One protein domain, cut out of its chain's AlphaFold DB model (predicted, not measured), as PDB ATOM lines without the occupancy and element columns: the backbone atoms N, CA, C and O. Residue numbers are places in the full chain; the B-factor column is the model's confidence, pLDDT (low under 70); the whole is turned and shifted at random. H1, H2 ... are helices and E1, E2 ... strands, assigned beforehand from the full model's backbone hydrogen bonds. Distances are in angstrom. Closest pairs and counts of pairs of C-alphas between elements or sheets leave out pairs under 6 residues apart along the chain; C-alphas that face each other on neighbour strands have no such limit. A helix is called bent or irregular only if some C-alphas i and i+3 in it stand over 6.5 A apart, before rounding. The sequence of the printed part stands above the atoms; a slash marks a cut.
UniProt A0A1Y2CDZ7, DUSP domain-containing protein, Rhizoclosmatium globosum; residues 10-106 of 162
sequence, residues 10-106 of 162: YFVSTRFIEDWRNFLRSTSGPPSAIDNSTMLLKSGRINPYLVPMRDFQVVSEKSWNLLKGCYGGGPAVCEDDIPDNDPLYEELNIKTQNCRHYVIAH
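What this domain is: This is residues 10 to 106 of the 162 residues of the protein "DUSP domain-containing protein" of Rhizoclosmatium globosum (UniProt A0A1Y2CDZ7). A short two-stranded ribbon, E1 and E2, forms the middle of this domain, and three helices that touch no other helix are spread around it: H1 and H2 extend beyond it toward one end of the longest axis, and H3 lies toward the other end, near E2. Two long stretches without named elements, residues 25 to 55 and 72 to 86, run between these parts, and a short parallel pairing of residues 34 to 35 with 73 to 74 ties them to each other. The printed part has 97 residues, with three named helices and two named strands in the order E1, H1, E2, H2, H3; the sheet has the order E1 - E2 and is antiparallel. The class is mostly helix, and the whole is compact, with a radius of gyration of the C-alphas of 13.6 A and spans of 43 by 34 by 21 A.

Where its parts are: Find C-alpha 10 at (2.474, 40.286, -45.674), where E1 begins; it runs over residues 10 to 13, 10.2 A from first to last C-alpha. H1 follows at once, residues 14 to 24, 15.0 A long. Go on to C-alpha 56 at (10.067, 35.424, -42.316), where E2 begins; it takes residues 56 to 60 over 13.1 A. H2, residues 61 to 71, is 15.3 A long. H3, residues 87 to 105, covers 27.5 A and ends at C-alpha 105 at (-2.835, 26.486, -53.372); it is irregular, with C-alphas 88 and 91 7.5 A apart.

How they stand to each other: Start at the sheet: E1 and E2 are antiparallel, with 148 degrees between their directions, and C-alphas 11 and 58 face each other at 4.8 A. Look there for N 10 and O 59 at 2.8 A and N 12 and O 57 at 3.0 A, both within hydrogen-bond range. The closest C-alphas of H1 and E2 are those of Thr 14 and Phe 56, 4.7 A apart. For E1 and H2 they are those of Tyr 10 and Glu 61, at 6.1 A. For E2 and H3 they are those of Val 58 and Cys 99, at 6.9 A. H1 is apart from H2 and from H3, and H2 and H3 are apart too, as are E1 and H3. In H1 and H2 every O i to N i+4 pair is within hydrogen-bond range; in H3 13 of 15 are.

The domain as a whole: The two C-alphas farthest apart are those of Ser 26 and Asn 85, 44.2 A. The printed part has no cut. The links E1 to H1 and E2 to H2 are tight; those from H1 to E2, with 31 residues, and from H2 to H3, with 15, are long. The mean pLDDT of the printed part is 85.6; look at residues 101 to 106 for the values under 70.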
ATOM      1  N   TYR A  10       1.714  39.666 -46.750       89.94
ATOM      2  CA  TYR A  10       2.474  40.286 -45.674       89.94
ATOM      3  C   TYR A  10       3.529  39.327 -45.141       89.94
ATOM      4  O   TYR A  10       3.365  38.104 -45.179       89.94
ATOM      5  N   PHE A  11       4.604  39.893 -44.607       91.62
ATOM      6  CA  PHE A  11       5.720  39.157 -44.030       91.62
ATOM      7  C   PHE A  11       5.758  39.360 -42.520       91.62
ATOM      8  O   PHE A  11       5.642  40.477 -42.005       91.62
ATOM      9  N   VAL A  12       5.927  38.257 -41.799       90.12
ATOM     10  CA  VAL A  12       6.035  38.241 -40.340       90.12
ATOM     11  C   VAL A  12       7.333  37.553 -39.963       90.12
ATOM     12  O   VAL A  12       7.605  36.461 -40.457       90.12
ATOM     13  N   SER A  13       8.130  38.166 -39.090       91.75
ATOM     14  CA  SER A  13       9.401  37.576 -38.664       91.75
ATOM     15  C   SER A  13       9.204  36.180 -38.057       91.75
ATOM     16  O   SER A  13       8.300  35.956 -37.243       91.75
ATOM     17  N   THR A  14      10.068  35.228 -38.429       87.38
ATOM     18  CA  THR A  14       9.976  33.848 -37.914       87.38
ATOM     19  C   THR A  14      10.096  33.820 -36.392       87.38
ATOM     20  O   THR A  14       9.403  33.045 -35.744       87.38
ATOM     21  N   ARG A  15      10.866  34.748 -35.808       90.06
ATOM     22  CA  ARG A  15      10.989  34.921 -34.355       90.06
ATOM     23  C   ARG A  15       9.637  35.137 -33.670       90.06
ATOM     24  O   ARG A  15       9.324  34.441 -32.710       90.06
ATOM     25  N   PHE A  16       8.825  36.078 -34.161       89.50
ATOM     26  CA  PHE A  16       7.493  36.303 -33.592       89.50
ATOM     27  C   PHE A  16       6.616  35.055 -33.749       89.50
ATOM     28  O   PHE A  16       5.911  34.668 -32.818       89.50
ATOM     29  N   ILE A  17       6.679  34.401 -34.912       85.06
ATOM     30  CA  ILE A  17       5.905  33.186 -35.181       85.06
ATOM     31  C   ILE A  17       6.308  32.037 -34.247       85.06
ATOM     32  O   ILE A  17       5.438  31.297 -33.787       85.06
ATOM     33  N   GLU A  18       7.593  31.870 -33.951       85.56
ATOM     34  CA  GLU A  18       8.102  30.864 -33.017       85.56
ATOM     35  C   GLU A  18       7.627  31.124 -31.588       85.56
ATOM     36  O   GLU A  18       7.044  30.227 -30.971       85.56
ATOM     37  N   ASP A  19       7.793  32.351 -31.092       84.88
ATOM     38  CA  ASP A  19       7.317  32.753 -29.763       84.88
ATOM     39  C   ASP A  19       5.805  32.548 -29.640       84.88
ATOM     40  O   ASP A  19       5.298  32.013 -28.652       84.88
ATOM     41  N   TRP A  20       5.071  32.909 -30.688       83.81
ATOM     42  CA  TRP A  20       3.636  32.716 -30.743       83.81
ATOM     43  C   TRP A  20       3.237  31.234 -30.776       83.81
ATOM     44  O   TRP A  20       2.314  30.829 -30.067       83.81
ATOM     45  N   ARG A  21       3.950  30.386 -31.527       81.44
ATOM     46  CA  ARG A  21       3.734  28.926 -31.525       81.44
ATOM     47  C   ARG A  21       4.006  28.316 -30.154       81.44
ATOM     48  O   ARG A  21       3.271  27.423 -29.734       81.44
ATOM     49  N   ASN A  22       5.039  28.783 -29.461       78.38
ATOM     50  CA  ASN A  22       5.371  28.333 -28.111       78.38
ATOM     51  C   ASN A  22       4.288  28.743 -27.102       78.38
ATOM     52  O   ASN A  22       3.852  27.921 -26.291       78.38
ATOM     53  N   PHE A  23       3.752  29.957 -27.231       78.62
ATOM     54  CA  PHE A  23       2.597  30.400 -26.454       78.62
ATOM     55  C   PHE A  23       1.371  29.505 -26.682       78.62
ATOM     56  O   PHE A  23       0.774  29.022 -25.722       78.62
ATOM     57  N   LEU A  24       1.032  29.207 -27.941       76.94
ATOM     58  CA  LEU A  24      -0.085  28.310 -28.270       76.94
ATOM     59  C   LEU A  24       0.119  26.888 -27.724       76.94
ATOM     60  O   LEU A  24      -0.845  26.211 -27.369       76.94
ATOM     61  N   ARG A  25       1.372  26.436 -27.617       80.81
ATOM     62  CA  ARG A  25       1.744  25.150 -27.005       80.81
ATOM     63  C   ARG A  25       1.824  25.208 -25.475       80.81
ATOM     64  O   ARG A  25       2.160  24.202 -24.859       80.81
ATOM     65  N   SER A  26       1.511  26.354 -24.864       78.19
ATOM     66  CA  SER A  26       1.637  26.606 -23.420       78.19
ATOM     67  C   SER A  26       3.048  26.357 -22.870       78.19
ATOM     68  O   SER A  26       3.211  26.072 -21.684       78.19
ATOM     69  N   THR A  27       4.079  26.450 -23.718       72.31
ATOM     70  CA  THR A  27       5.485  26.281 -23.312       72.31
ATOM     71  C   THR A  27       6.136  27.602 -22.911       72.31
ATOM     72  O   THR A  27       7.153  27.598 -22.220       72.31
ATOM     73  N   SER A  28       5.549  28.733 -23.308       78.69
ATOM     74  CA  SER A  28       6.019  30.080 -22.984       78.69
ATOM     75  C   SER A  28       4.860  31.037 -22.691       78.69
ATOM     76  O   SER A  28       3.694  30.734 -22.947       78.69
ATOM     77  N   GLY A  29       5.191  32.219 -22.161       80.06
ATOM     78  CA  GLY A  29       4.249  33.336 -22.052       80.06
ATOM     79  C   GLY A  29       3.807  33.874 -23.423       80.06
ATOM     80  O   GLY A  29       4.351  33.444 -24.446       80.06
ATOM     81  N   PRO A  30       2.828  34.801 -23.459       79.69
ATOM     82  CA  PRO A  30       2.360  35.411 -24.703       79.69
ATOM     83  C   PRO A  30       3.524  36.055 -25.465       79.69
ATOM     84  O   PRO A  30       4.426  36.608 -24.826       79.69
ATOM     85  N   PRO A  31       3.526  35.993 -26.811       85.50
ATOM     86  CA  PRO A  31       4.583  36.610 -27.591       85.50
ATOM     87  C   PRO A  31       4.594  38.121 -27.369       85.50
ATOM     88  O   PRO A  31       3.589  38.744 -27.011       85.50
ATOM     89  N   SER A  32       5.757  38.705 -27.624       87.31
ATOM     90  CA  SER A  32       5.916  40.157 -27.670       87.31
ATOM     91  C   SER A  32       5.106  40.752 -28.829       87.31
ATOM     92  O   SER A  32       4.614  40.024 -29.691       87.31
ATOM     93  N   ALA A  33       4.996  42.081 -28.887       89.62
ATOM     94  CA  ALA A  33       4.467  42.744 -30.078       89.62
ATOM     95  C   ALA A  33       5.252  42.317 -31.333       89.62
ATOM     96  O   ALA A  33       6.447  42.020 -31.244       89.62
ATOM     97  N   ILE A  34       4.585  42.295 -32.492       90.94
ATOM     98  CA  ILE A  34       5.223  41.913 -33.756       90.94
ATOM     99  C   ILE A  34       6.384  42.870 -34.023       90.94
ATOM    100  O   ILE A  34       6.174  44.081 -34.107       90.94
ATOM    101  N   ASP A  35       7.586  42.321 -34.176       91.88
ATOM    102  CA  ASP A  35       8.776  43.075 -34.558       91.88
ATOM    103  C   ASP A  35       9.319  42.542 -35.882       91.88
ATOM    104  O   ASP A  35       9.859  41.434 -35.976       91.88
ATOM    105  N   ASN A  36       9.142  43.363 -36.910       92.50
ATOM    106  CA  ASN A  36       9.607  43.112 -38.266       92.50
ATOM    107  C   ASN A  36      10.851  43.947 -38.609       92.50
ATOM    108  O   ASN A  36      11.326  43.919 -39.743       92.50
ATOM    109  N   SER A  37      11.396  44.694 -37.645       91.00
ATOM    110  CA  SER A  37      12.503  45.629 -37.878       91.00
ATOM    111  C   SER A  37      13.778  44.917 -38.328       91.00
ATOM    112  O   SER A  37      14.584  45.495 -39.047       91.00
ATOM    113  N   THR A  38      13.947  43.646 -37.952       88.81
ATOM    114  CA  THR A  38      15.081  42.802 -38.363       88.81
ATOM    115  C   THR A  38      15.085  42.472 -39.855       88.81
ATOM    116  O   THR A  38      16.135  42.146 -40.403       88.81
ATOM    117  N   MET A  39      13.932  42.574 -40.520       92.56
ATOM    118  CA  MET A  39      13.802  42.372 -41.964       92.56
ATOM    119  C   MET A  39      14.164  43.620 -42.767       92.56
ATOM    120  O   MET A  39      14.287  43.558 -43.990       92.56
ATOM    121  N   LEU A  40      14.335  44.763 -42.102       94.19
ATOM    122  CA  LEU A  40      14.661  46.018 -42.753       94.19
ATOM    123  C   LEU A  40      16.153  46.325 -42.640       94.19
ATOM    124  O   LEU A  40      16.807  46.103 -41.621       94.19
ATOM    125  N   LEU A  41      16.691  46.903 -43.704       92.94
ATOM    126  CA  LEU A  41      17.990  47.552 -43.695       92.94
ATOM    127  C   LEU A  41      17.916  48.846 -42.875       92.94
ATOM    128  O   LEU A  41      16.852  49.431 -42.680       92.94
ATOM    129  N   LYS A  42      19.078  49.384 -42.484       90.25
ATOM    130  CA  LYS A  42      19.167  50.705 -41.825       90.25
ATOM    131  C   LYS A  42      18.551  51.842 -42.653       90.25
ATOM    132  O   LYS A  42      18.216  52.882 -42.101       90.25
ATOM    133  N   SER A  43      18.421  51.648 -43.966       89.12
ATOM    134  CA  SER A  43      17.761  52.571 -44.893       89.12
ATOM    135  C   SER A  43      16.229  52.528 -44.831       89.12
ATOM    136  O   SER A  43      15.586  53.341 -45.488       89.12
ATOM    137  N   GLY A  44      15.641  51.582 -44.094       88.50
ATOM    138  CA  GLY A  44      14.199  51.339 -44.043       88.50
ATOM    139  C   GLY A  44      13.661  50.479 -45.190       88.50
ATOM    140  O   GLY A  44      12.480  50.157 -45.189       88.50
ATOM    141  N   ARG A  45      14.507  50.084 -46.152       91.38
ATOM    142  CA  ARG A  45      14.134  49.142 -47.220       91.38
ATOM    143  C   ARG A  45      14.164  47.707 -46.721       91.38
ATOM    144  O   ARG A  45      14.962  47.392 -45.838       91.38
ATOM    145  N   ILE A  46      13.370  46.834 -47.335       94.06
ATOM    146  CA  ILE A  46      13.460  45.399 -47.074       94.06
ATOM    147  C   ILE A  46      14.858  44.880 -47.437       94.06
ATOM    148  O   ILE A  46      15.487  45.344 -48.396       94.06
ATOM    149  N   ASN A  47      15.378  43.967 -46.621       94.69
ATOM    150  CA  ASN A  47      16.657  43.321 -46.871       94.69
ATOM    151  C   ASN A  47      16.506  42.317 -48.036       94.69
ATOM    152  O   ASN A  47      15.708  41.388 -47.923       94.69
ATOM    153  N   PRO A  48      17.255  42.470 -49.143       93.81
ATOM    154  CA  PRO A  48      17.141  41.589 -50.310       93.81
ATOM    155  C   PRO A  48      17.582  40.144 -50.034       93.81
ATOM    156  O   PRO A  48      17.168  39.233 -50.736       93.81
ATOM    157  N   TYR A  49      18.390  39.911 -48.996       93.81
ATOM    158  CA  TYR A  49      18.947  38.589 -48.680       93.81
ATOM    159  C   TYR A  49      18.074  37.758 -47.730       93.81
ATOM    160  O   TYR A  49      18.530  36.744 -47.188       93.81
ATOM    161  N   LEU A  50      16.839  38.199 -47.481       92.12
ATOM    162  CA  LEU A  50      15.902  37.441 -46.666       92.12
ATOM    163  C   LEU A  50      15.497  36.149 -47.374       92.12
ATOM    164  O   LEU A  50      15.313  36.089 -48.590       92.12
ATOM    165  N   VAL A  51      15.325  35.103 -46.584       87.75
ATOM    166  CA  VAL A  51      14.908  33.787 -47.046       87.75
ATOM    167  C   VAL A  51      13.550  33.474 -46.422       87.75
ATOM    168  O   VAL A  51      13.454  33.417 -45.189       87.75
ATOM    169  N   PRO A  52      12.496  33.262 -47.235       83.38
ATOM    170  CA  PRO A  52      11.209  32.813 -46.720       83.38
ATOM    171  C   PRO A  52      11.350  31.524 -45.910       83.38
ATOM    172  O   PRO A  52      12.229  30.706 -46.167       83.38
ATOM    173  N   MET A  53      10.478  31.340 -44.922       79.81
ATOM    174  CA  MET A  53      10.470  30.239 -43.945       79.81
ATOM    175  C   MET A  53      11.662  30.207 -42.975       79.81
ATOM    176  O   MET A  53      11.512  29.655 -41.887       79.81
ATOM    177  N   ARG A  54      12.803  30.825 -43.310       85.25
ATOM    178  CA  ARG A  54      13.937  31.023 -42.394       85.25
ATOM    179  C   ARG A  54      13.801  32.332 -41.628       85.25
ATOM    180  O   ARG A  54      13.689  32.325 -40.407       85.25
ATOM    181  N   ASP A  55      13.764  33.454 -42.340       88.12
ATOM    182  CA  ASP A  55      13.792  34.786 -41.726       88.12
ATOM    183  C   ASP A  55      12.384  35.347 -41.502       88.12
ATOM    184  O   ASP A  55      12.135  36.072 -40.533       88.12
ATOM    185  N   PHE A  56      11.452  34.983 -42.384       88.69
ATOM    186  CA  PHE A  56      10.067  35.424 -42.316       88.69
ATOM    187  C   PHE A  56       9.088  34.393 -42.861       88.69
ATOM    188  O   PHE A  56       9.418  33.579 -43.724       88.69
ATOM    189  N   GLN A  57       7.846  34.471 -42.397       87.12
ATOM    190  CA  GLN A  57       6.727  33.711 -42.927       87.12
ATOM    191  C   GLN A  57       5.784  34.631 -43.711       87.12
ATOM    192  O   GLN A  57       5.467  35.737 -43.272       87.12
ATOM    193  N   VAL A  58       5.339  34.151 -44.873       85.75
ATOM    194  CA  VAL A  58       4.356  34.823 -45.726       85.75
ATOM    195  C   VAL A  58       2.950  34.498 -45.225       85.75
ATOM    196  O   VAL A  58       2.626  33.330 -45.003       85.75
ATOM    197  N   VAL A  59       2.124  35.525 -45.048       83.75
ATOM    198  CA  VAL A  59       0.729  35.417 -44.604       83.75
ATOM    199  C   VAL A  59      -0.165  36.313 -45.459       83.75
ATOM    200  O   VAL A  59       0.302  37.304 -46.022       83.75
ATOM    201  N   SER A  60      -1.458  36.008 -45.544       83.00
ATOM    202  CA  SER A  60      -2.394  36.916 -46.214       83.00
ATOM    203  C   SER A  60      -2.667  38.189 -45.423       83.00
ATOM    204  O   SER A  60      -2.504  38.248 -44.201       83.00
ATOM    205  N   GLU A  61      -3.177  39.204 -46.119       84.50
ATOM    206  CA  GLU A  61      -3.660  40.451 -45.523       84.50
ATOM    207  C   GLU A  61      -4.627  40.231 -44.354       84.50
ATOM    208  O   GLU A  61      -4.532  40.893 -43.317       84.50
ATOM    209  N   LYS A  62      -5.542  39.267 -44.473       79.81
ATOM    210  CA  LYS A  62      -6.485  38.944 -43.400       79.81
ATOM    211  C   LYS A  62      -5.758  38.448 -42.147       79.81
ATOM    212  O   LYS A  62      -6.038  38.930 -41.048       79.81
ATOM    213  N   SER A  63      -4.840  37.502 -42.316       81.50
ATOM    214  CA  SER A  63      -4.037  36.925 -41.234       81.50
ATOM    215  C   SER A  63      -3.160  37.981 -40.565       81.50
ATOM    216  O   SER A  63      -3.121  38.074 -39.337       81.50
ATOM    217  N   TRP A  64      -2.535  38.847 -41.365       86.12
ATOM    218  CA  TRP A  64      -1.784  39.996 -40.873       86.12
ATOM    219  C   TRP A  64      -2.642  40.925 -40.009       86.12
ATOM    220  O   TRP A  64      -2.261  41.252 -38.885       86.12
ATOM    221  N   ASN A  65      -3.829  41.301 -40.488       83.62
ATOM    222  CA  ASN A  65      -4.740  42.176 -39.749       83.62
ATOM    223  C   ASN A  65      -5.191  41.560 -38.415       83.62
ATOM    224  O   ASN A  65      -5.315  42.277 -37.421       83.62
ATOM    225  N   LEU A  66      -5.392  40.238 -38.364       83.12
ATOM    226  CA  LEU A  66      -5.702  39.522 -37.121       83.12
ATOM    227  C   LEU A  66      -4.526  39.553 -36.140       83.12
ATOM    228  O   LEU A  66      -4.705  39.949 -34.988       83.12
ATOM    229  N   LEU A  67      -3.325  39.178 -36.589       84.19
ATOM    230  CA  LEU A  67      -2.122  39.177 -35.752       84.19
ATOM    231  C   LEU A  67      -1.825  40.580 -35.214       84.19
ATOM    232  O   LEU A  67      -1.648  40.758 -34.009       84.19
ATOM    233  N   LYS A  68      -1.856  41.589 -36.087       84.25
ATOM    234  CA  LYS A  68      -1.650  42.990 -35.715       84.25
ATOM    235  C   LYS A  68      -2.737  43.499 -34.763       84.25
ATOM    236  O   LYS A  68      -2.428  44.264 -33.856       84.25
ATOM    237  N   GLY A  69      -3.988  43.072 -34.930       81.94
ATOM    238  CA  GLY A  69      -5.084  43.426 -34.025       81.94
ATOM    239  C   GLY A  69      -4.936  42.835 -32.619       81.94
ATOM    240  O   GLY A  69      -5.321  43.483 -31.647       81.94
ATOM    241  N   CYS A  70      -4.363  41.635 -32.504       82.06
ATOM    242  CA  CYS A  70      -4.150  40.957 -31.224       82.06
ATOM    243  C   CYS A  70      -2.871  41.409 -30.507       82.06
ATOM    244  O   CYS A  70      -2.899  41.645 -29.302       82.06
ATOM    245  N   TYR A  71      -1.758  41.515 -31.237       85.62
ATOM    246  CA  TYR A  71      -0.421  41.698 -30.659       85.62
ATOM    247  C   TYR A  71       0.175  43.087 -30.918       85.62
ATOM    248  O   TYR A  71       1.145  43.474 -30.269       85.62
ATOM    249  N   GLY A  72      -0.402  43.866 -31.836       85.50
ATOM    250  CA  GLY A  72       0.146  45.158 -32.240       85.50
ATOM    251  C   GLY A  72       1.532  45.033 -32.878       85.50
ATOM    252  O   GLY A  72       1.892  43.997 -33.434       85.50
ATOM    253  N   GLY A  73       2.314  46.108 -32.788       88.69
ATOM    254  CA  GLY A  73       3.689  46.154 -33.287       88.69
ATOM    255  C   GLY A  73       3.822  46.673 -34.720       88.69
ATOM    256  O   GLY A  73       2.961  47.399 -35.230       88.69
ATOM    257  N   GLY A  74       4.945  46.334 -35.345       82.81
ATOM    258  CA  GLY A  74       5.338  46.775 -36.675       82.81
ATOM    259  C   GLY A  74       6.855  46.681 -36.889       82.81
ATOM    260  O   GLY A  74       7.568  46.146 -36.041       82.81
ATOM    261  N   PRO A  75       7.365  47.210 -38.009       92.19
ATOM    262  CA  PRO A  75       6.627  47.784 -39.139       92.19
ATOM    263  C   PRO A  75       5.834  46.738 -39.943       92.19
ATOM    264  O   PRO A  75       6.087  45.538 -39.862       92.19
ATOM    265  N   ALA A  76       4.839  47.190 -40.709       92.88
ATOM    266  CA  ALA A  76       4.220  46.329 -41.715       92.88
ATOM    267  C   ALA A  76       5.219  46.143 -42.859       92.88
ATOM    268  O   ALA A  76       5.793  47.131 -43.306       92.88
ATOM    269  N   VAL A  77       5.424  44.899 -43.275       93.62
ATOM    270  CA  VAL A  77       6.245  44.559 -44.436       93.62
ATOM    271  C   VAL A  77       5.408  43.649 -45.325       93.62
ATOM    272  O   VAL A  77       4.776  42.713 -44.823       93.62
ATOM    273  N   CYS A  78       5.351  43.953 -46.610       92.62
ATOM    274  CA  CYS A  78       4.526  43.278 -47.600       92.62
ATOM    275  C   CYS A  78       5.265  43.128 -48.931       92.62
ATOM    276  O   CYS A  78       6.368  43.642 -49.109       92.62
ATOM    277  N   GLU A  79       4.660  42.398 -49.863       89.75
ATOM    278  CA  GLU A  79       5.240  42.189 -51.194       89.75
ATOM    279  C   GLU A  79       5.479  43.499 -51.960       89.75
ATOM    280  O   GLU A  79       6.486  43.608 -52.648       89.75
ATOM    281  N   ASP A  80       4.647  44.525 -51.745       90.81
ATOM    282  CA  ASP A  80       4.823  45.851 -52.357       90.81
ATOM    283  C   ASP A  80       6.103  46.571 -51.875       90.81
ATOM    284  O   ASP A  80       6.548  47.534 -52.502       90.81
ATOM    285  N   ASP A  81       6.697  46.138 -50.754       91.81
ATOM    286  CA  ASP A  81       7.955  46.695 -50.245       91.81
ATOM    287  C   ASP A  81       9.186  46.133 -50.979       91.81
ATOM    288  O   ASP A  81      10.299  46.639 -50.777       91.81
ATOM    289  N   ILE A  82       9.011  45.103 -51.817       91.25
ATOM    290  CA  ILE A  82      10.069  44.529 -52.648       91.25
ATOM    291  C   ILE A  82      10.073  45.244 -54.012       91.25
ATOM    292  O   ILE A  82       9.085  45.194 -54.740       91.25
ATOM    293  N   PRO A  83      11.167  45.920 -54.403       91.25
ATOM    294  CA  PRO A  83      11.244  46.561 -55.712       91.25
ATOM    295  C   PRO A  83      11.256  45.539 -56.864       91.25
ATOM    296  O   PRO A  83      12.161  44.714 -56.949       91.25
ATOM    297  N   ASP A  84      10.309  45.646 -57.799       85.06
ATOM    298  CA  ASP A  84      10.236  44.760 -58.977       85.06
ATOM    299  C   ASP A  84      11.356  45.001 -60.006       85.06
ATOM    300  O   ASP A  84      11.793  44.083 -60.692       85.06
ATOM    301  N   ASN A  85      11.829  46.244 -60.129       87.00
ATOM    302  CA  ASN A  85      12.764  46.668 -61.183       87.00
ATOM    303  C   ASN A  85      14.221  46.771 -60.706       87.00
ATOM    304  O   ASN A  85      15.013  47.518 -61.287       87.00
ATOM    305  N   ASP A  86      14.569  46.081 -59.623       91.38
ATOM    306  CA  ASP A  86      15.913  46.101 -59.050       91.38
ATOM    307  C   ASP A  86      16.491  44.674 -59.036       91.38
ATOM    308  O   ASP A  86      15.987  43.829 -58.292       91.38
ATOM    309  N   PRO A  87      17.548  44.386 -59.827       92.88
ATOM    310  CA  PRO A  87      18.175  43.062 -59.880       92.88
ATOM    311  C   PRO A  87      18.637  42.544 -58.515       92.88
ATOM    312  O   PRO A  87      18.713  41.338 -58.303       92.88
ATOM    313  N   LEU A  88      18.911  43.440 -57.560       93.56
ATOM    314  CA  LEU A  88      19.270  43.055 -56.197       93.56
ATOM    315  C   LEU A  88      18.146  42.278 -55.489       93.56
ATOM    316  O   LEU A  88      18.420  41.482 -54.594       93.56
ATOM    317  N   TYR A  89      16.893  42.512 -55.878       93.81
ATOM    318  CA  TYR A  89      15.704  41.919 -55.270       93.81
ATOM    319  C   TYR A  89      15.108  40.774 -56.094       93.81
ATOM    320  O   TYR A  89      14.129  40.169 -55.660       93.81
ATOM    321  N   GLU A  90      15.695  40.437 -57.244       91.69
ATOM    322  CA  GLU A  90      15.194  39.393 -58.146       91.69
ATOM    323  C   GLU A  90      15.021  38.049 -57.427       91.69
ATOM    324  O   GLU A  90      13.955  37.435 -57.483       91.69
ATOM    325  N   GLU A  91      16.031  37.628 -56.663       90.69
ATOM    326  CA  GLU A  91      15.979  36.369 -55.919       90.69
ATOM    327  C   GLU A  91      14.885  36.385 -54.837       90.69
ATOM    328  O   GLU A  91      14.144  35.409 -54.676       90.69
ATOM    329  N   LEU A  92      14.742  37.500 -54.114       90.38
ATOM    330  CA  LEU A  92      13.699  37.658 -53.099       90.38
ATOM    331  C   LEU A  92      12.301  37.653 -53.730       90.38
ATOM    332  O   LEU A  92      11.391  37.030 -53.178       90.38
ATOM    333  N   ASN A  93      12.141  38.290 -54.890       90.06
ATOM    334  CA  ASN A  93      10.901  38.288 -55.661       90.06
ATOM    335  C   ASN A  93      10.524  36.871 -56.095       90.06
ATOM    336  O   ASN A  93       9.411  36.429 -55.812       90.06
ATOM    337  N   ILE A  94      11.455  36.119 -56.691       88.00
ATOM    338  CA  ILE A  94      11.219  34.726 -57.106       88.00
ATOM    339  C   ILE A  94      10.794  33.873 -55.905       88.00
ATOM    340  O   ILE A  94       9.770  33.187 -55.952       88.00
ATOM    341  N   LYS A  95      11.537  33.951 -54.795       85.81
ATOM    342  CA  LYS A  95      11.229  33.186 -53.576       85.81
ATOM    343  C   LYS A  95       9.859  33.558 -52.999       85.81
ATOM    344  O   LYS A  95       9.090  32.671 -52.629       85.81
ATOM    345  N   THR A  96       9.523  34.845 -52.974       84.56
ATOM    346  CA  THR A  96       8.229  35.341 -52.484       84.56
ATOM    347  C   THR A  96       7.073  34.888 -53.378       84.56
ATOM    348  O   THR A  96       6.057  34.412 -52.868       84.56
ATOM    349  N   GLN A  97       7.229  34.955 -54.702       84.06
ATOM    350  CA  GLN A  97       6.210  34.493 -55.649       84.06
ATOM    351  C   GLN A  97       6.008  32.975 -55.595       84.06
ATOM    352  O   GLN A  97       4.878  32.490 -55.701       84.06
ATOM    353  N   ASN A  98       7.066  32.201 -55.347       82.50
ATOM    354  CA  ASN A  98       6.924  30.770 -55.088       82.50
ATOM    355  C   ASN A  98       6.079  30.538 -53.829       82.50
ATOM    356  O   ASN A  98       5.098  29.793 -53.878       82.50
ATOM    357  N   CYS A  99       6.362  31.251 -52.733       76.69
ATOM    358  CA  CYS A  99       5.536  31.199 -51.526       76.69
ATOM    359  C   CYS A  99       4.079  31.605 -51.787       76.69
ATOM    360  O   CYS A  99       3.181  30.957 -51.254       76.69
ATOM    361  N   ARG A 100       3.816  32.609 -52.636       77.06
ATOM    362  CA  ARG A 100       2.451  33.009 -53.027       77.06
ATOM    363  C   ARG A 100       1.663  31.833 -53.597       77.06
ATOM    364  O   ARG A 100       0.543  31.583 -53.151       77.06
ATOM    365  N   HIS A 101       2.255  31.073 -54.518       68.56
ATOM    366  CA  HIS A 101       1.613  29.880 -55.076       68.56
ATOM    367  C   HIS A 101       1.283  28.849 -53.993       68.56
ATOM    368  O   HIS A 101       0.172  28.317 -53.993       68.56
ATOM    369  N   TYR A 102       2.184  28.624 -53.032       67.88
ATOM    370  CA  TYR A 102       1.923  27.728 -51.903       67.88
ATOM    371  C   TYR A 102       0.803  28.234 -50.994       67.88
ATOM    372  O   TYR A 102      -0.080  27.455 -50.649       67.88
ATOM    373  N   VAL A 103       0.774  29.520 -50.635       68.19
ATOM    374  CA  VAL A 103      -0.280  30.072 -49.765       68.19
ATOM    375  C   VAL A 103      -1.652  30.000 -50.459       68.19
ATOM    376  O   VAL A 103      -2.627  29.566 -49.845       68.19
ATOM    377  N   ILE A 104      -1.726  30.322 -51.757       67.00
ATOM    378  CA  ILE A 104      -2.967  30.246 -52.550       67.00
ATOM    379  C   ILE A 104      -3.428  28.793 -52.739       67.00
ATOM    380  O   ILE A 104      -4.614  28.484 -52.570       67.00
ATOM    381  N   ALA A 105      -2.517  27.890 -53.117       60.06
ATOM    382  CA  ALA A 105      -2.835  26.486 -53.372       60.06
ATOM    383  C   ALA A 105      -3.172  25.747 -52.076       60.06
ATOM    384  O   ALA A 105      -4.050  24.884 -52.038       60.06
ATOM    385  N   HIS A 106      -2.477  26.088 -50.997       53.81
ATOM    386  CA  HIS A 106      -2.649  25.509 -49.680       53.81
ATOM    387  C   HIS A 106      -3.247  26.552 -48.750       53.81
ATOM    388  O   HIS A 106      -2.700  26.796 -47.678       53.81
TER     389      HIS A 106